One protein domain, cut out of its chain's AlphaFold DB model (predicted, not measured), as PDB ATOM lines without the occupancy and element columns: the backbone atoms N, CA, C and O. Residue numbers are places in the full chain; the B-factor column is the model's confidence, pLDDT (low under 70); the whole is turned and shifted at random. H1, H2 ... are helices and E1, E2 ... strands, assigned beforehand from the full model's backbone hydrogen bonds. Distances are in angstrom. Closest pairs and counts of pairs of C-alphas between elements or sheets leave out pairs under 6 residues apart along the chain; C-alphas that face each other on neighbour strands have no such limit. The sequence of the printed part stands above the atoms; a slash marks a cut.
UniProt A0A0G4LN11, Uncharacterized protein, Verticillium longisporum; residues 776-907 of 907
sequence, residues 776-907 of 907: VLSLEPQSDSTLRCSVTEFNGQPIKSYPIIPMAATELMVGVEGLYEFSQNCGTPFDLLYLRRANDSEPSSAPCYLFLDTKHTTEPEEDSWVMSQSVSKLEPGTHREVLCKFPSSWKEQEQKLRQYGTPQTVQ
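This is residues 776 to 907 of the 907 residues of an uncharacterized protein of Verticillium longisporum (UniProt A0A0G4LN11). Look first for one seven-stranded sheet curled like part of a barrel, still open between its edge strands E6 and E7, with helix H1 near one end of the curl and helix H2 near the other. The unnamed stretch of residues 884 to 885 pairs with E6 at the open side. You have 132 printed residues with seven named strands and two named helices, along the chain E1 E2 H1 E3 E4 E5 E6 H2 E7; the sheet's order is E6 E5 E4 E3 E2 E1 E7, all antiparallel. The class is mixed, helices and strands, with under half of the residues in named elements. The whole is compact, with a radius of gyration of the C-alphas of 14.9 A and spans of 45 by 34 by 31 A.

Find C-alpha 776 at (165.178, 163.524, 167.881); from there E1 runs 21.8 A to residue 783. E2, residues 786 to 794, is 24.0 A long and ends at C-alpha 794, (162.815, 163.235, 173.942). Next look for E3, residues 818 to 823, 16.0 A; E4, residues 833 to 836, 10.0 A; E5, residues 849 to 853, 10.9 A; and E6, residues 864 to 868, 12.3 A. E7, residues 904 to 906, spans 6.2 A and ends at C-alpha 906, (166.423, 162.656, 162.610). H1 holds residues 807 to 816, 14.3 A, and H2 residues 890 to 900, 14.8 A.

Begin at the hairpin E1 and E2, at 163 degrees, where N 788 and O 780 are 2.8 A apart, within hydrogen-bond range. On the other side of E1 you find E7, with N 777 and O 906 at 2.8 A. E3 is the neighbour of E2, with N 820 and O 787 at 2.7 A. E3 E4 E5 E6 form a meander, each strand the antiparallel neighbour of the one before: see N 821 and O 835 at 2.8 A, N 850 and O 834 at 2.8 A, and N 849 and O 868 at 2.8 A. The sheet is strongly twisted. H1 and H2 are on the same face of it, two layers, helices on one face of a sheet, but apart from each other. H1 has a height over the sheet of 8.3 A, and its closest C-alphas to E2 are those of Met 813 and Val 791, 6.2 A. H2 has a height of 7.9 A, and the C-alphas of Leu 897 and Gln 904 in E7, the closest of the two, are 7.3 A apart. Each lies over none of the strands, but only just: 2 C-alphas of each fall on E2. In H1 and H2 every O i to N i+4 pair is within hydrogen-bond range.

The C-alphas of Pro 803 and Thr 857 are the two farthest apart, 44.9 A. The printed part has no cut and ends at residue 907, the chain's last. The links E2 to H1, E4 to E5 and E6 to H2 are long. The mean pLDDT of the printed part is 84.7; look for values under 70 at residues 839 to 845 and at residue 877.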
ATOM      1  N   VAL A 776     164.536 162.808 168.985       93.94
ATOM      2  CA  VAL A 776     165.178 163.524 167.881       93.94
ATOM      3  C   VAL A 776     166.669 163.670 168.157       93.94
ATOM      4  O   VAL A 776     167.076 164.168 169.208       93.94
ATOM      5  N   LEU A 777     167.480 163.231 167.197       94.00
ATOM      6  CA  LEU A 777     168.933 163.337 167.198       94.00
ATOM      7  C   LEU A 777     169.385 164.405 166.195       94.00
ATOM      8  O   LEU A 777     168.942 164.415 165.044       94.00
ATOM      9  N   SER A 778     170.315 165.268 166.606       93.56
ATOM     10  CA  SER A 778     171.088 166.120 165.696       93.56
ATOM     11  C   SER A 778     172.406 165.432 165.350       93.56
ATOM     12  O   SER A 778     173.175 165.063 166.242       93.56
ATOM     13  N   LEU A 779     172.647 165.255 164.052       92.19
ATOM     14  CA  LEU A 779     173.832 164.636 163.469       92.19
ATOM     15  C   LEU A 779     174.585 165.689 162.644       92.19
ATOM     16  O   LEU A 779     174.225 165.982 161.501       92.19
ATOM     17  N   GLU A 780     175.636 166.261 163.231       91.12
ATOM     18  CA  GLU A 780     176.388 167.395 162.682       91.12
ATOM     19  C   GLU A 780     177.797 166.983 162.231       91.12
ATOM     20  O   GLU A 780     178.650 166.680 163.079       91.12
ATOM     21  N   PRO A 781     178.084 166.977 160.918       88.62
ATOM     22  CA  PRO A 781     179.418 166.692 160.399       88.62
ATOM     23  C   PRO A 781     180.446 167.684 160.936       88.62
ATOM     24  O   PRO A 781     180.244 168.894 160.880       88.62
ATOM     25  N   GLN A 782     181.553 167.165 161.459       88.69
ATOM     26  CA  GLN A 782     182.691 167.971 161.914       88.69
ATOM     27  C   GLN A 782     183.860 167.890 160.920       88.69
ATOM     28  O   GLN A 782     184.683 168.799 160.849       88.69
ATOM     29  N   SER A 783     183.926 166.808 160.141       85.56
ATOM     30  CA  SER A 783     184.857 166.596 159.028       85.56
ATOM     31  C   SER A 783     184.281 165.564 158.050       85.56
ATOM     32  O   SER A 783     183.221 164.995 158.309       85.56
ATOM     33  N   ASP A 784     185.018 165.249 156.980       80.50
ATOM     34  CA  ASP A 784     184.659 164.209 156.000       80.50
ATOM     35  C   ASP A 784     184.444 162.810 156.615       80.50
ATOM     36  O   ASP A 784     183.801 161.953 156.011       80.50
ATOM     37  N   SER A 785     184.982 162.557 157.814       84.69
ATOM     38  CA  SER A 785     184.914 161.257 158.493       84.69
ATOM     39  C   SER A 785     184.354 161.314 159.912       84.69
ATOM     40  O   SER A 785     184.274 160.270 160.559       84.69
ATOM     41  N   THR A 786     183.969 162.488 160.428       89.88
ATOM     42  CA  THR A 786     183.501 162.623 161.816       89.88
ATOM     43  C   THR A 786     182.155 163.326 161.931       89.88
ATOM     44  O   THR A 786     181.860 164.287 161.220       89.88
ATOM     45  N   LEU A 787     181.339 162.840 162.865       90.62
ATOM     46  CA  LEU A 787     179.950 163.234 163.064       90.62
ATOM     47  C   LEU A 787     179.677 163.439 164.553       90.62
ATOM     48  O   LEU A 787     179.857 162.520 165.346       90.62
ATOM     49  N   ARG A 788     179.221 164.622 164.958       92.94
ATOM     50  CA  ARG A 788     178.770 164.858 166.333       92.94
ATOM     51  C   ARG A 788     177.293 164.494 166.452       92.94
ATOM     52  O   ARG A 788     176.483 164.985 165.674       92.94
ATOM     53  N   CYS A 789     176.960 163.654 167.425       93.81
ATOM     54  CA  CYS A 789     175.589 163.296 167.771       93.81
ATOM     55  C   CYS A 789     175.184 163.970 169.087       93.81
ATOM     56  O   CYS A 789     175.942 163.928 170.061       93.81
ATOM     57  N   SER A 790     173.996 164.571 169.104       93.69
ATOM     58  CA  SER A 790     173.352 165.113 170.307       93.69
ATOM     59  C   SER A 790     171.851 164.826 170.293       93.69
ATOM     60  O   SER A 790     171.246 164.763 169.221       93.69
ATOM     61  N   VAL A 791     171.247 164.651 171.466       93.50
ATOM     62  CA  VAL A 791     169.801 164.464 171.630       93.50
ATOM     63  C   VAL A 791     169.149 165.838 171.769       93.50
ATOM     64  O   VAL A 791     169.453 166.599 172.687       93.50
ATOM     65  N   THR A 792     168.243 166.184 170.857       93.88
ATOM     66  CA  THR A 792     167.565 167.488 170.857       93.88
ATOM     67  C   THR A 792     166.164 167.418 171.446       93.88
ATOM     68  O   THR A 792     165.758 168.343 172.156       93.88
ATOM     69  N   GLU A 793     165.441 166.323 171.210       93.19
ATOM     70  CA  GLU A 793     164.091 166.093 171.730       93.19
ATOM     71  C   GLU A 793     163.950 164.672 172.282       93.19
ATOM     72  O   GLU A 793     164.510 163.724 171.736       93.19
ATOM     73  N   PHE A 794     163.167 164.520 173.347       90.38
ATOM     74  CA  PHE A 794     162.815 163.235 173.942       90.38
ATOM     75  C   PHE A 794     161.307 163.187 174.168       90.38
ATOM     76  O   PHE A 794     160.722 164.131 174.691       90.38
ATOM     77  N   ASN A 795     160.673 162.096 173.743       87.62
ATOM     78  CA  ASN A 795     159.232 161.878 173.827       87.62
ATOM     79  C   ASN A 795     158.386 163.053 173.279       87.62
ATOM     80  O   ASN A 795     157.385 163.453 173.872       87.62
ATOM     81  N   GLY A 796     158.822 163.636 172.155       85.69
ATOM     82  CA  GLY A 796     158.130 164.738 171.474       85.69
ATOM     83  C   GLY A 796     158.281 166.122 172.118       85.69
ATOM     84  O   GLY A 796     157.569 167.044 171.722       85.69
ATOM     85  N   GLN A 797     159.172 166.292 173.104       86.31
ATOM     86  CA  GLN A 797     159.495 167.597 173.687       86.31
ATOM     87  C   GLN A 797     161.001 167.895 173.628       86.31
ATOM     88  O   GLN A 797     161.813 167.002 173.882       86.31
ATOM     89  N   PRO A 798     161.413 169.149 173.357       92.12
ATOM     90  CA  PRO A 798     162.822 169.532 173.404       92.12
ATOM     91  C   PRO A 798     163.446 169.264 174.773       92.12
ATOM     92  O   PRO A 798     162.863 169.639 175.791       92.12
ATOM     93  N   ILE A 799     164.667 168.719 174.821       89.25
ATOM     94  CA  ILE A 799     165.382 168.423 176.082       89.25
ATOM     95  C   ILE A 799     165.443 169.662 176.992       89.25
ATOM     96  O   ILE A 799     165.204 169.576 178.192       89.25
ATOM     97  N   LYS A 800     165.664 170.842 176.401       89.06
ATOM     98  CA  LYS A 800     165.732 172.137 177.105       89.06
ATOM     99  C   LYS A 800     164.419 172.571 177.769       89.06
ATOM    100  O   LYS A 800     164.437 173.500 178.570       89.06
ATOM    101  N   SER A 801     163.290 171.966 177.402       89.56
ATOM    102  CA  SER A 801     161.977 172.287 177.971       89.56
ATOM    103  C   SER A 801     161.688 171.539 179.277       89.56
ATOM    104  O   SER A 801     160.817 171.965 180.035       89.56
ATOM    105  N   TYR A 802     162.438 170.470 179.577       84.56
ATOM    106  CA  TYR A 802     162.296 169.733 180.825       84.56
ATOM    107  C   TYR A 802     162.938 170.509 181.988       84.56
ATOM    108  O   TYR A 802     164.143 170.758 181.957       84.56
ATOM    109  N   PRO A 803     162.186 170.852 183.052       84.56
ATOM    110  CA  PRO A 803     162.768 171.476 184.243       84.56
ATOM    111  C   PRO A 803     163.708 170.516 184.989       84.56
ATOM    112  O   PRO A 803     164.687 170.950 185.590       84.56
ATOM    113  N   ILE A 804     163.415 169.212 184.930       87.75
ATOM    114  CA  ILE A 804     164.276 168.111 185.367       87.75
ATOM    115  C   ILE A 804     164.235 167.070 184.250       87.75
ATOM    116  O   ILE A 804     163.155 166.583 183.905       87.75
ATOM    117  N   ILE A 805     165.392 166.759 183.664       84.38
ATOM    118  CA  ILE A 805     165.494 165.800 182.558       84.38
ATOM    119  C   ILE A 805     165.093 164.406 183.075       84.38
ATOM    120  O   ILE A 805     165.601 163.981 184.116       84.38
ATOM    121  N   PRO A 806     164.191 163.680 182.386       83.62
ATOM    122  CA  PRO A 806     163.835 162.316 182.764       83.62
ATOM    123  C   PRO A 806     165.067 161.405 182.847       83.62
ATOM    124  O   PRO A 806     165.976 161.513 182.022       83.62
ATOM    125  N   MET A 807     165.080 160.459 183.791       79.69
ATOM    126  CA  MET A 807     166.198 159.514 183.937       79.69
ATOM    127  C   MET A 807     166.464 158.753 182.629       79.69
ATOM    128  O   MET A 807     167.590 158.745 182.152       79.69
ATOM    129  N   ALA A 808     165.412 158.243 181.982       80.00
ATOM    130  CA  ALA A 808     165.517 157.552 180.695       80.00
ATOM    131  C   ALA A 808     166.118 158.430 179.577       80.00
ATOM    132  O   ALA A 808     166.866 157.938 178.738       80.00
ATOM    133  N   ALA A 809     165.829 159.737 179.573       85.12
ATOM    134  CA  ALA A 809     166.437 160.671 178.626       85.12
ATOM    135  C   ALA A 809     167.925 160.892 178.943       85.12
ATOM    136  O   ALA A 809     168.746 160.938 178.034       85.12
ATOM    137  N   THR A 810     168.279 160.966 180.228       86.19
ATOM    138  CA  THR A 810     169.671 161.089 180.685       86.19
ATOM    139  C   THR A 810     170.487 159.846 180.322       86.19
ATOM    140  O   THR A 810     171.568 159.967 179.753       86.19
ATOM    141  N   GLU A 811     169.958 158.650 180.584       84.00
ATOM    142  CA  GLU A 811     170.573 157.372 180.204       84.00
ATOM    143  C   GLU A 811     170.772 157.269 178.692       84.00
ATOM    144  O   GLU A 811     171.846 156.877 178.232       84.00
ATOM    145  N   LEU A 812     169.766 157.685 177.913       87.19
ATOM    146  CA  LEU A 812     169.867 157.732 176.462       87.19
ATOM    147  C   LEU A 812     170.981 158.677 176.010       87.19
ATOM    148  O   LEU A 812     171.821 158.273 175.209       87.19
ATOM    149  N   MET A 813     171.018 159.905 176.538       89.12
ATOM    150  CA  MET A 813     172.052 160.892 176.215       89.12
ATOM    151  C   MET A 813     173.455 160.348 176.510       89.12
ATOM    152  O   MET A 813     174.318 160.357 175.634       89.12
ATOM    153  N   VAL A 814     173.664 159.772 177.698       88.00
ATOM    154  CA  VAL A 814     174.929 159.111 178.072       88.00
ATOM    155  C   VAL A 814     175.262 157.955 177.116       88.00
ATOM    156  O   VAL A 814     176.426 157.733 176.764       88.00
ATOM    157  N   GLY A 815     174.248 157.225 176.655       87.25
ATOM    158  CA  GLY A 815     174.387 156.113 175.721       87.25
ATOM    159  C   GLY A 815     174.784 156.522 174.300       87.25
ATOM    160  O   GLY A 815     175.595 155.826 173.691       87.25
ATOM    161  N   VAL A 816     174.246 157.631 173.770       91.69
ATOM    162  CA  VAL A 816     174.327 157.944 172.329       91.69
ATOM    163  C   VAL A 816     175.056 159.237 171.974       91.69
ATOM    164  O   VAL A 816     175.580 159.326 170.863       91.69
ATOM    165  N   GLU A 817     175.143 160.229 172.860       92.44
ATOM    166  CA  GLU A 817     175.819 161.488 172.533       92.44
ATOM    167  C   GLU A 817     177.334 161.299 172.420       92.44
ATOM    168  O   GLU A 817     177.937 160.451 173.087       92.44
ATOM    169  N   GLY A 818     177.964 162.092 171.553       91.81
ATOM    170  CA  GLY A 818     179.415 162.093 171.389       91.81
ATOM    171  C   GLY A 818     179.878 162.349 169.960       91.81
ATOM    172  O   GLY A 818     179.093 162.657 169.063       91.81
ATOM    173  N   LEU A 819     181.190 162.234 169.758       91.94
ATOM    174  CA  LEU A 819     181.821 162.331 168.443       91.94
ATOM    175  C   LEU A 819     181.994 160.928 167.855       91.94
ATOM    176  O   LEU A 819     182.683 160.093 168.434       91.94
ATOM    177  N   TYR A 820     181.385 160.686 166.703       92.75
ATOM    178  CA  TYR A 820     181.464 159.440 165.954       92.75
ATOM    179  C   TYR A 820     182.457 159.565 164.805       92.75
ATOM    180  O   TYR A 820     182.538 160.604 164.153       92.75
ATOM    181  N   GLU A 821     183.181 158.489 164.533       92.06
ATOM    182  CA  GLU A 821     184.126 158.374 163.429       92.06
ATOM    183  C   GLU A 821     183.698 157.265 162.470       92.06
ATOM    184  O   GLU A 821     183.387 156.147 162.886       92.06
ATOM    185  N   PHE A 822     183.671 157.591 161.181       91.25
ATOM    186  CA  PHE A 822     183.344 156.663 160.112       91.25
ATOM    187  C   PHE A 822     184.518 155.723 159.820       91.25
ATOM    188  O   PHE A 822     185.662 156.151 159.668       91.25
ATOM    189  N   SER A 823     184.217 154.438 159.671       89.00
ATOM    190  CA  SER A 823     185.161 153.399 159.290       89.00
ATOM    191  C   SER A 823     184.543 152.462 158.254       89.00
ATOM    192  O   SER A 823     183.394 152.045 158.385       89.00
ATOM    193  N   GLN A 824     185.342 152.094 157.251       89.00
ATOM    194  CA  GLN A 824     185.025 151.015 156.304       89.00
ATOM    195  C   GLN A 824     185.587 149.657 156.740       89.00
ATOM    196  O   GLN A 824     185.504 148.664 156.020       89.00
ATOM    197  N   ASN A 825     186.200 149.615 157.920       88.56
ATOM    198  CA  ASN A 825     186.735 148.396 158.495       88.56
ATOM    199  C   ASN A 825     185.662 147.717 159.356       88.56
ATOM    200  O   ASN A 825     184.633 148.295 159.692       88.56
ATOM    201  N   CYS A 826     185.949 146.494 159.784       88.44
ATOM    202  CA  CYS A 826     185.171 145.716 160.747       88.44
ATOM    203  C   CYS A 826     183.910 145.013 160.242       88.44
ATOM    204  O   CYS A 826     183.262 144.330 161.034       88.44
ATOM    205  N   GLY A 827     183.600 145.099 158.948       83.31
ATOM    206  CA  GLY A 827     182.693 144.144 158.310       83.31
ATOM    207  C   GLY A 827     181.227 144.233 158.695       83.31
ATOM    208  O   GLY A 827     180.515 143.242 158.514       83.31
ATOM    209  N   THR A 828     180.768 145.367 159.225       90.81
ATOM    210  CA  THR A 828     179.332 145.656 159.360       90.81
ATOM    211  C   THR A 828     178.648 145.625 157.990       90.81
ATOM    212  O   THR A 828     179.337 145.610 156.966       90.81
ATOM    213  N   PRO A 829     177.306 145.577 157.913       90.56
ATOM    214  CA  PRO A 829     176.629 145.528 156.623       90.56
ATOM    215  C   PRO A 829     177.074 146.664 155.693       90.56
ATOM    216  O   PRO A 829     177.104 147.833 156.076       90.56
ATOM    217  N   PHE A 830     177.448 146.298 154.467       89.12
ATOM    218  CA  PHE A 830     178.050 147.163 153.449       89.12
ATOM    219  C   PHE A 830     179.361 147.841 153.856       89.12
ATOM    220  O   PHE A 830     179.772 148.796 153.196       89.12
ATOM    221  N   ASP A 831     180.041 147.319 154.873       88.56
ATOM    222  CA  ASP A 831     181.259 147.885 155.442       88.56
ATOM    223  C   ASP A 831     181.034 149.359 155.868       88.56
ATOM    224  O   ASP A 831     181.855 150.234 155.605       88.56
ATOM    225  N   LEU A 832     179.865 149.651 156.461       90.00
ATOM    226  CA  LEU A 832     179.472 150.978 156.949       90.00
ATOM    227  C   LEU A 832     179.372 150.968 158.478       90.00
ATOM    228  O   LEU A 832     178.468 150.346 159.045       90.00
ATOM    229  N   LEU A 833     180.306 151.638 159.153       92.69
ATOM    230  CA  LEU A 833     180.345 151.718 160.612       92.69
ATOM    231  C   LEU A 833     180.714 153.129 161.071       92.69
ATOM    232  O   LEU A 833     181.728 153.676 160.652       92.69
ATOM    233  N   TYR A 834     179.937 153.671 161.998       92.88
ATOM    234  CA  TYR A 834     180.301 154.836 162.796       92.88
ATOM    235  C   TYR A 834     180.546 154.388 164.237       92.88
ATOM    236  O   TYR A 834     179.681 153.760 164.846       92.88
ATOM    237  N   LEU A 835     181.711 154.707 164.796       92.50
ATOM    238  CA  LEU A 835     182.079 154.357 166.172       92.50
ATOM    239  C   LEU A 835     182.229 155.614 167.027       92.50
ATOM    240  O   LEU A 835     182.874 156.573 166.605       92.50
ATOM    241  N   ARG A 836     181.654 155.620 168.230       92.00
ATOM    242  CA  ARG A 836     181.839 156.722 169.177       92.00
ATOM    243  C   ARG A 836     183.275 156.724 169.707       92.00
ATOM    244  O   ARG A 836     183.738 155.712 170.231       92.00
ATOM    245  N   ARG A 837     183.971 157.858 169.598       85.88
ATOM    246  CA  ARG A 837     185.297 158.049 170.199       85.88
ATOM    247  C   ARG A 837     185.190 158.060 171.722       85.88
ATOM    248  O   ARG A 837     184.282 158.681 172.274       85.88
ATOM    249  N   ALA A 838     186.133 157.401 172.388       70.88
ATOM    250  CA  ALA A 838     186.298 157.536 173.829       70.88
ATOM    251  C   ALA A 838     186.779 158.961 174.150       70.88
ATOM    252  O   ALA A 838     187.685 159.468 173.489       70.88
ATOM    253  N   ASN A 839     186.167 159.615 175.138       61.81
ATOM    254  CA  ASN A 839     186.655 160.898 175.639       61.81
ATOM    255  C   ASN A 839     187.819 160.650 176.609       61.81
ATOM    256  O   ASN A 839     187.648 159.927 177.590       61.81
ATOM    257  N   ASP A 840     188.960 161.312 176.395       46.72
ATOM    258  CA  ASP A 840     190.144 161.206 177.271       46.72
ATOM    259  C   ASP A 840     189.863 161.623 178.731       46.72
ATOM    260  O   ASP A 840     190.569 161.211 179.651       46.72
ATOM    261  N   SER A 841     188.822 162.433 178.961       48.97
ATOM    262  CA  SER A 841     188.408 162.932 180.277       48.97
ATOM    263  C   SER A 841     187.371 162.065 181.005       48.97
ATOM    264  O   SER A 841     187.238 162.201 182.219       48.97
ATOM    265  N   GLU A 842     186.664 161.164 180.312       51.34
ATOM    266  CA  GLU A 842     185.672 160.247 180.900       51.34
ATOM    267  C   GLU A 842     185.773 158.844 180.266       51.34
ATOM    268  O   GLU A 842     184.945 158.453 179.442       51.34
ATOM    269  N   PRO A 843     186.778 158.041 180.657       44.56
ATOM    270  CA  PRO A 843     187.048 156.733 180.054       44.56
ATOM    271  C   PRO A 843     185.999 155.640 180.353       44.56
ATOM    272  O   PRO A 843     186.205 154.494 179.965       44.56
ATOM    273  N   SER A 844     184.888 155.951 181.039       47.72
ATOM    274  CA  SER A 844     183.895 154.950 181.486       47.72
ATOM    275  C   SER A 844     182.636 154.827 180.615       47.72
ATOM    276  O   SER A 844     181.780 153.991 180.902       47.72
ATOM    277  N   SER A 845     182.492 155.613 179.541       61.12
ATOM    278  CA  SER A 845     181.315 155.498 178.670       61.12
ATOM    279  C   SER A 845     181.367 154.203 177.847       61.12
ATOM    280  O   SER A 845     182.314 154.001 177.085       61.12
ATOM    281  N   ALA A 846     180.343 153.351 177.960       73.25
ATOM    282  CA  ALA A 846     180.213 152.130 177.158       73.25
ATOM    283  C   ALA A 846     180.349 152.426 175.646       73.25
ATOM    284  O   ALA A 846     179.939 153.503 175.198       73.25
ATOM    285  N   PRO A 847     180.909 151.515 174.830       85.56
ATOM    286  CA  PRO A 847     181.013 151.740 173.392       85.56
ATOM    287  C   PRO A 847     179.624 151.945 172.776       85.56
ATOM    288  O   PRO A 847     178.652 151.328 173.203       85.56
ATOM    289  N   CYS A 848     179.534 152.803 171.760       91.44
ATOM    290  CA  CYS A 848     178.321 152.979 170.969       91.44
ATOM    291  C   CYS A 848     178.676 152.992 169.485       91.44
ATOM    292  O   CYS A 848     179.635 153.648 169.061       91.44
ATOM    293  N   TYR A 849     177.900 152.253 168.705       93.81
ATOM    294  CA  TYR A 849     178.097 152.049 167.282       93.81
ATOM    295  C   TYR A 849     176.826 152.397 166.528       93.81
ATOM    296  O   TYR A 849     175.752 151.940 166.909       93.81
ATOM    297  N   LEU A 850     176.970 153.132 165.431       94.44
ATOM    298  CA  LEU A 850     175.909 153.423 164.479       94.44
ATOM    299  C   LEU A 850     176.199 152.682 163.167       94.44
ATOM    300  O   LEU A 850     177.210 152.925 162.507       94.44
ATOM    301  N   PHE A 851     175.331 151.740 162.812       93.69
ATOM    302  CA  PHE A 851     175.475 150.888 161.629       93.69
ATOM    303  C   PHE A 851     174.107 150.413 161.130       93.69
ATOM    304  O   PHE A 851     173.095 150.532 161.826       93.69
ATOM    305  N   LEU A 852     174.069 149.884 159.908       91.81
ATOM    306  CA  LEU A 852     172.858 149.298 159.346       91.81
ATOM    307  C   LEU A 852     172.571 147.946 160.016       91.81
ATOM    308  O   LEU A 852     173.399 147.045 159.940       91.81
ATOM    309  N   ASP A 853     171.401 147.785 160.630       89.38
ATOM    310  CA  ASP A 853     170.925 146.503 161.155       89.38
ATOM    311  C   ASP A 853     170.093 145.806 160.080       89.38
ATOM    312  O   ASP A 853     169.000 146.253 159.711       89.38
ATOM    313  N   THR A 854     170.659 144.740 159.523       86.81
ATOM    314  CA  THR A 854     170.049 143.974 158.442       86.81
ATOM    315  C   THR A 854     169.423 142.703 158.994       86.81
ATOM    316  O   THR A 854     170.069 141.918 159.687       86.81
ATOM    317  N   LYS A 855     168.150 142.461 158.673       81.19
ATOM    318  CA  LYS A 855     167.496 141.200 159.059       81.19
ATOM    319  C   LYS A 855     167.789 140.117 158.025       81.19
ATOM    320  O   LYS A 855     167.805 140.405 156.829       81.19
ATOM    321  N   HIS A 856     167.934 138.867 158.459       84.44
ATOM    322  CA  HIS A 856     168.374 137.757 157.603       84.44
ATOM    323  C   HIS A 856     167.454 137.480 156.404       84.44
ATOM    324  O   HIS A 856     167.932 137.273 155.289       84.44
ATOM    325  N   THR A 857     166.142 137.465 156.627       82.88
ATOM    326  CA  THR A 857     165.139 136.943 155.683       82.88
ATOM    327  C   THR A 857     164.259 138.020 155.048       82.88
ATOM    328  O   THR A 857     163.408 137.693 154.227       82.88
ATOM    329  N   THR A 858     164.455 139.299 155.384       81.50
ATOM    330  CA  THR A 858     163.624 140.395 154.859       81.50
ATOM    331  C   THR A 858     164.282 141.108 153.689       81.50
ATOM    332  O   THR A 858     165.504 141.063 153.500       81.50
ATOM    333  N   GLU A 859     163.468 141.832 152.931       86.38
ATOM    334  CA  GLU A 859     163.956 142.699 151.868       86.38
ATOM    335  C   GLU A 859     164.726 143.912 152.430       86.38
ATOM    336  O   GLU A 859     164.522 144.287 153.594       86.38
ATOM    337  N   PRO A 860     165.654 144.507 151.655       85.31
ATOM    338  CA  PRO A 860     166.469 145.627 152.105       85.31
ATOM    339  C   PRO A 860     165.659 146.802 152.625       85.31
ATOM    340  O   PRO A 860     166.099 147.458 153.555       85.31
ATOM    341  N   GLU A 861     164.480 147.086 152.083       86.50
ATOM    342  CA  GLU A 861     163.635 148.220 152.475       86.50
ATOM    343  C   GLU A 861     163.236 148.181 153.960       86.50
ATOM    344  O   GLU A 861     162.964 149.224 154.552       86.50
ATOM    345  N   GLU A 862     163.254 146.996 154.578       83.44
ATOM    346  CA  GLU A 862     162.997 146.818 156.009       83.44
ATOM    347  C   GLU A 862     164.218 147.035 156.910       83.44
ATOM    348  O   GLU A 862     164.051 147.160 158.129       83.44
ATOM    349  N   ASP A 863     165.433 147.040 156.356       88.25
ATOM    350  CA  ASP A 863     166.638 147.248 157.158       88.25
ATOM    351  C   ASP A 863     166.683 148.701 157.643       88.25
ATOM    352  O   ASP A 863     166.315 149.633 156.924       88.25
ATOM    353  N   SER A 864     167.172 148.906 158.857       90.12
ATOM    354  CA  SER A 864     167.196 150.217 159.506       90.12
ATOM    355  C   SER A 864     168.538 150.442 160.165       90.12
ATOM    356  O   SER A 864     169.143 149.503 160.674       90.12
ATOM    357  N   TRP A 865     168.994 151.687 160.201       93.12
ATOM    358  CA  TRP A 865     170.160 152.020 161.005       93.12
ATOM    359  C   TRP A 865     169.816 151.978 162.487       93.12
ATOM    360  O   TRP A 865     168.704 152.327 162.892       93.12
ATOM    361  N   VAL A 866     170.776 151.540 163.291       93.69
ATOM    362  CA  VAL A 866     170.623 151.435 164.740       93.69
ATOM    363  C   VAL A 866     171.851 151.973 165.449       93.69
ATOM    364  O   VAL A 866     172.962 151.891 164.925       93.69
ATOM    365  N   MET A 867     171.642 152.470 166.664       94.38
ATOM    366  CA  MET A 867     172.697 152.683 167.650       94.38
ATOM    367  C   MET A 867     172.688 151.533 168.654       94.38
ATOM    368  O   MET A 867     171.650 151.239 169.246       94.38
ATOM    369  N   SER A 868     173.822 150.861 168.841       92.25
ATOM    370  CA  SER A 868     173.955 149.723 169.759       92.25
ATOM    371  C   SER A 868     175.354 149.658 170.368       92.25
ATOM    372  O   SER A 868     176.317 150.163 169.796       92.25
ATOM    373  N   GLN A 869     175.481 148.990 171.513       87.44
ATOM    374  CA  GLN A 869     176.761 148.786 172.201       87.44
ATOM    375  C   GLN A 869     177.600 147.644 171.605       87.44
ATOM    376  O   GLN A 869     178.740 147.422 172.005       87.44
ATOM    377  N   SER A 870     177.053 146.900 170.640       85.31
ATOM    378  CA  SER A 870     177.740 145.793 169.979       85.31
ATOM    379  C   SER A 870     177.433 145.772 168.490       85.31
ATOM    380  O   SER A 870     176.275 145.837 168.083       85.31
ATOM    381  N   VAL A 871     178.477 145.583 167.682       87.31
ATOM    382  CA  VAL A 871     178.388 145.324 166.230       87.31
ATOM    383  C   VAL A 871     178.423 143.835 165.900       87.31
ATOM    384  O   VAL A 871     178.580 143.449 164.745       87.31
ATOM    385  N   SER A 872     178.328 142.967 166.913       82.31
ATOM    386  CA  SER A 872     178.387 141.523 166.694       82.31
ATOM    387  C   SER A 872     177.286 141.092 165.739       82.31
ATOM    388  O   SER A 872     176.130 141.488 165.896       82.31
ATOM    389  N   LYS A 873     177.657 140.281 164.750       83.31
ATOM    390  CA  LYS A 873     176.709 139.628 163.855       83.31
ATOM    391  C   LYS A 873     175.811 138.698 164.670       83.31
ATOM    392  O   LYS A 873     176.317 137.898 165.456       83.31
ATOM    393  N   LEU A 874     174.504 138.861 164.504       78.81
ATOM    394  CA  LEU A 874     173.503 138.065 165.203       78.81
ATOM    395  C   LEU A 874     173.390 136.686 164.559       78.81
ATOM    396  O   LEU A 874     173.502 136.551 163.340       78.81
ATOM    397  N   GLU A 875     173.164 135.675 165.392       75.25
ATOM    398  CA  GLU A 875     172.675 134.386 164.911       75.25
ATOM    399  C   GLU A 875     171.162 134.515 164.628       75.25
ATOM    400  O   GLU A 875     170.476 135.314 165.284       75.25
ATOM    401  N   PRO A 876     170.608 133.755 163.670       72.38
ATOM    402  CA  PRO A 876     169.180 133.801 163.370       72.38
ATOM    403  C   PRO A 876     168.299 133.583 164.613       72.38
ATOM    404  O   PRO A 876     168.563 132.704 165.430       72.38
ATOM    405  N   GLY A 877     167.243 134.389 164.759       67.44
ATOM    406  CA  GLY A 877     166.310 134.305 165.892       67.44
ATOM    407  C   GLY A 877     166.794 134.956 167.197       67.44
ATOM    408  O   GLY A 877     166.081 134.884 168.200       67.44
ATOM    409  N   THR A 878     167.966 135.601 167.194       72.25
ATOM    410  CA  THR A 878     168.481 136.375 168.338       72.25
ATOM    411  C   THR A 878     168.127 137.862 168.236       72.25
ATOM    412  O   THR A 878     167.835 138.382 167.158       72.25
ATOM    413  N   HIS A 879     168.122 138.549 169.380       76.19
ATOM    414  CA  HIS A 879     167.757 139.961 169.494       76.19
ATOM    415  C   HIS A 879     168.987 140.822 169.819       76.19
ATOM    416  O   HIS A 879     169.781 140.469 170.692       76.19
ATOM    417  N   ARG A 880     169.119 141.981 169.161       82.81
ATOM    418  CA  ARG A 880     170.109 143.013 169.504       82.81
ATOM    419  C   ARG A 880     169.473 144.061 170.400       82.81
ATOM    420  O   ARG A 880     168.431 144.610 170.063       82.81
ATOM    421  N   GLU A 881     170.140 144.400 171.495       80.81
ATOM    422  CA  GLU A 881     169.770 145.578 172.273       80.81
ATOM    423  C   GLU A 881     170.103 146.853 171.484       80.81
ATOM    424  O   GLU A 881     171.253 147.095 171.097       80.81
ATOM    425  N   VAL A 882     169.066 147.633 171.192       87.00
ATOM    426  CA  VAL A 882     169.128 148.847 170.375       87.00
ATOM    427  C   VAL A 882     168.809 150.046 171.261       87.00
ATOM    428  O   VAL A 882     167.776 150.061 171.922       87.00
ATOM    429  N   LEU A 883     169.690 151.047 171.245       89.12
ATOM    430  CA  LEU A 883     169.512 152.323 171.944       89.12
ATOM    431  C   LEU A 883     168.605 153.264 171.138       89.12
ATOM    432  O   LEU A 883     167.638 153.797 171.667       89.12
ATOM    433  N   CYS A 884     168.888 153.408 169.838       91.62
ATOM    434  CA  CYS A 884     168.071 154.172 168.891       91.62
ATOM    435  C   CYS A 884     167.880 153.377 167.602       91.62
ATOM    436  O   CYS A 884     168.837 152.794 167.090       91.62
ATOM    437  N   LYS A 885     166.669 153.405 167.043       91.56
ATOM    438  CA  LYS A 885     166.354 152.838 165.728       91.56
ATOM    439  C   LYS A 885     165.893 153.953 164.801       91.56
ATOM    440  O   LYS A 885     164.913 154.623 165.091       91.56
ATOM    441  N   PHE A 886     166.575 154.098 163.677       91.94
ATOM    442  CA  PHE A 886     166.291 155.123 162.683       91.94
ATOM    443  C   PHE A 886     165.178 154.659 161.731       91.94
ATOM    444  O   PHE A 886     165.036 153.452 161.484       91.94
ATOM    445  N   PRO A 887     164.409 155.586 161.136       88.38
ATOM    446  CA  PRO A 887     163.447 155.247 160.098       88.38
ATOM    447  C   PRO A 887     164.165 154.664 158.873       88.38
ATOM    448  O   PRO A 887     165.280 155.065 158.534       88.38
ATOM    449  N   SER A 888     163.526 153.725 158.168       83.00
ATOM    450  CA  SER A 888     164.125 153.075 156.988       83.00
ATOM    451  C   SER A 888     164.457 154.063 155.860       83.00
ATOM    452  O   SER A 888     165.411 153.846 155.112       83.00
ATOM    453  N   SER A 889     163.740 155.190 155.785       82.94
ATOM    454  CA  SER A 889     164.012 156.301 154.864       82.94
ATOM    455  C   SER A 889     165.353 157.003 155.117       82.94
ATOM    456  O   SER A 889     165.878 157.655 154.213       82.94
ATOM    457  N   TRP A 890     165.950 156.846 156.304       86.69
ATOM    458  CA  TRP A 890     167.218 157.491 156.639       86.69
ATOM    459  C   TRP A 890     168.398 156.968 155.807       86.69
ATOM    460  O   TRP A 890     169.412 157.644 155.707       86.69
ATOM    461  N   LYS A 891     168.292 155.819 155.127       83.69
ATOM    462  CA  LYS A 891     169.388 155.294 154.284       83.69
ATOM    463  C   LYS A 891     169.839 156.256 153.189       83.69
ATOM    464  O   LYS A 891     171.034 156.428 152.974       83.69
ATOM    465  N   GLU A 892     168.893 156.892 152.503       79.25
ATOM    466  CA  GLU A 892     169.216 157.881 151.469       79.25
ATOM    467  C   GLU A 892     169.809 159.156 152.080       79.25
ATOM    468  O   GLU A 892     170.634 159.834 151.465       79.25
ATOM    469  N   GLN A 893     169.382 159.488 153.299       80.88
ATOM    470  CA  GLN A 893     169.855 160.650 154.042       80.88
ATOM    471  C   GLN A 893     171.265 160.426 154.593       80.88
ATOM    472  O   GLN A 893     172.088 161.329 154.480       80.88
ATOM    473  N   GLU A 894     171.589 159.227 155.087       85.12
ATOM    474  CA  GLU A 894     172.951 158.836 155.462       85.12
ATOM    475  C   GLU A 894     173.887 158.923 154.260       85.12
ATOM    476  O   GLU A 894     174.960 159.514 154.362       85.12
ATOM    477  N   GLN A 895     173.464 158.437 153.089       80.88
ATOM    478  CA  GLN A 895     174.290 158.535 151.893       80.88
ATOM    479  C   GLN A 895     174.605 159.998 151.549       80.88
ATOM    480  O   GLN A 895     175.743 160.314 151.196       80.88
ATOM    481  N   LYS A 896     173.628 160.903 151.687       79.25
ATOM    482  CA  LYS A 896     173.834 162.348 151.495       79.25
ATOM    483  C   LYS A 896     174.710 162.960 152.586       79.25
ATOM    484  O   LYS A 896     175.585 163.755 152.261       79.25
ATOM    485  N   LEU A 897     174.508 162.583 153.848       79.81
ATOM    486  CA  LEU A 897     175.334 163.002 154.982       79.81
ATOM    487  C   LEU A 897     176.804 162.644 154.728       79.81
ATOM    488  O   LEU A 897     177.677 163.495 154.868       79.81
ATOM    489  N   ARG A 898     177.064 161.419 154.262       80.81
ATOM    490  CA  ARG A 898     178.403 160.912 153.952       80.81
ATOM    491  C   ARG A 898     179.020 161.530 152.695       80.81
ATOM    492  O   ARG A 898     180.229 161.712 152.654       80.81
ATOM    493  N   GLN A 899     178.227 161.830 151.664       79.12
ATOM    494  CA  GLN A 899     178.734 162.392 150.402       79.12
ATOM    495  C   GLN A 899     178.876 163.919 150.411       79.12
ATOM    496  O   GLN A 899     179.747 164.446 149.725       79.12
ATOM    497  N   TYR A 900     178.012 164.627 151.141       78.44
ATOM    498  CA  TYR A 900     177.868 166.083 151.057       78.44
ATOM    499  C   TYR A 900     178.004 166.804 152.403       78.44
ATOM    500  O   TYR A 900     177.877 168.026 152.438       78.44
ATOM    501  N   GLY A 901     178.208 166.085 153.513       76.94
ATOM    502  CA  GLY A 901     178.421 166.693 154.831       76.94
ATOM    503  C   GLY A 901     177.255 167.562 155.312       76.94
ATOM    504  O   GLY A 901     177.461 168.520 156.051       76.94
ATOM    505  N   THR A 902     176.025 167.279 154.874       74.44
ATOM    506  CA  THR A 902     174.851 168.091 155.227       74.44
ATOM    507  C   THR A 902     174.333 167.703 156.615       74.44
ATOM    508  O   THR A 902     173.967 166.538 156.773       74.44
ATOM    509  N   PRO A 903     174.241 168.628 157.595       77.81
ATOM    510  CA  PRO A 903     173.654 168.337 158.903       77.81
ATOM    511  C   PRO A 903     172.257 167.723 158.781       77.81
ATOM    512  O   PRO A 903     171.474 168.114 157.911       77.81
ATOM    513  N   GLN A 904     171.950 166.752 159.642       82.69
ATOM    514  CA  GLN A 904     170.664 166.056 159.654       82.69
ATOM    515  C   GLN A 904     170.050 166.119 161.050       82.69
ATOM    516  O   GLN A 904     170.726 165.888 162.050       82.69
ATOM    517  N   THR A 905     168.748 166.364 161.101       84.94
ATOM    518  CA  THR A 905     167.930 166.153 162.294       84.94
ATOM    519  C   THR A 905     167.031 164.963 162.009       84.94
ATOM    520  O   THR A 905     166.330 164.960 160.995       84.94
ATOM    521  N   VAL A 906     167.094 163.936 162.853       87.00
ATOM    522  CA  VAL A 906     166.423 162.656 162.610       87.00
ATOM    523  C   VAL A 906     165.588 162.282 163.818       87.00
ATOM    524  O   VAL A 906     166.100 162.319 164.934       87.00
ATOM    525  N   GLN A 907     164.324 161.947 163.574       84.69
ATOM    526  CA  GLN A 907     163.392 161.416 164.570       84.69
ATOM    527  C   GLN A 907     163.456 159.889 164.633       84.69
ATOM    528  O   GLN A 907     163.682 159.281 163.560       84.69
TER     529      GLN A 907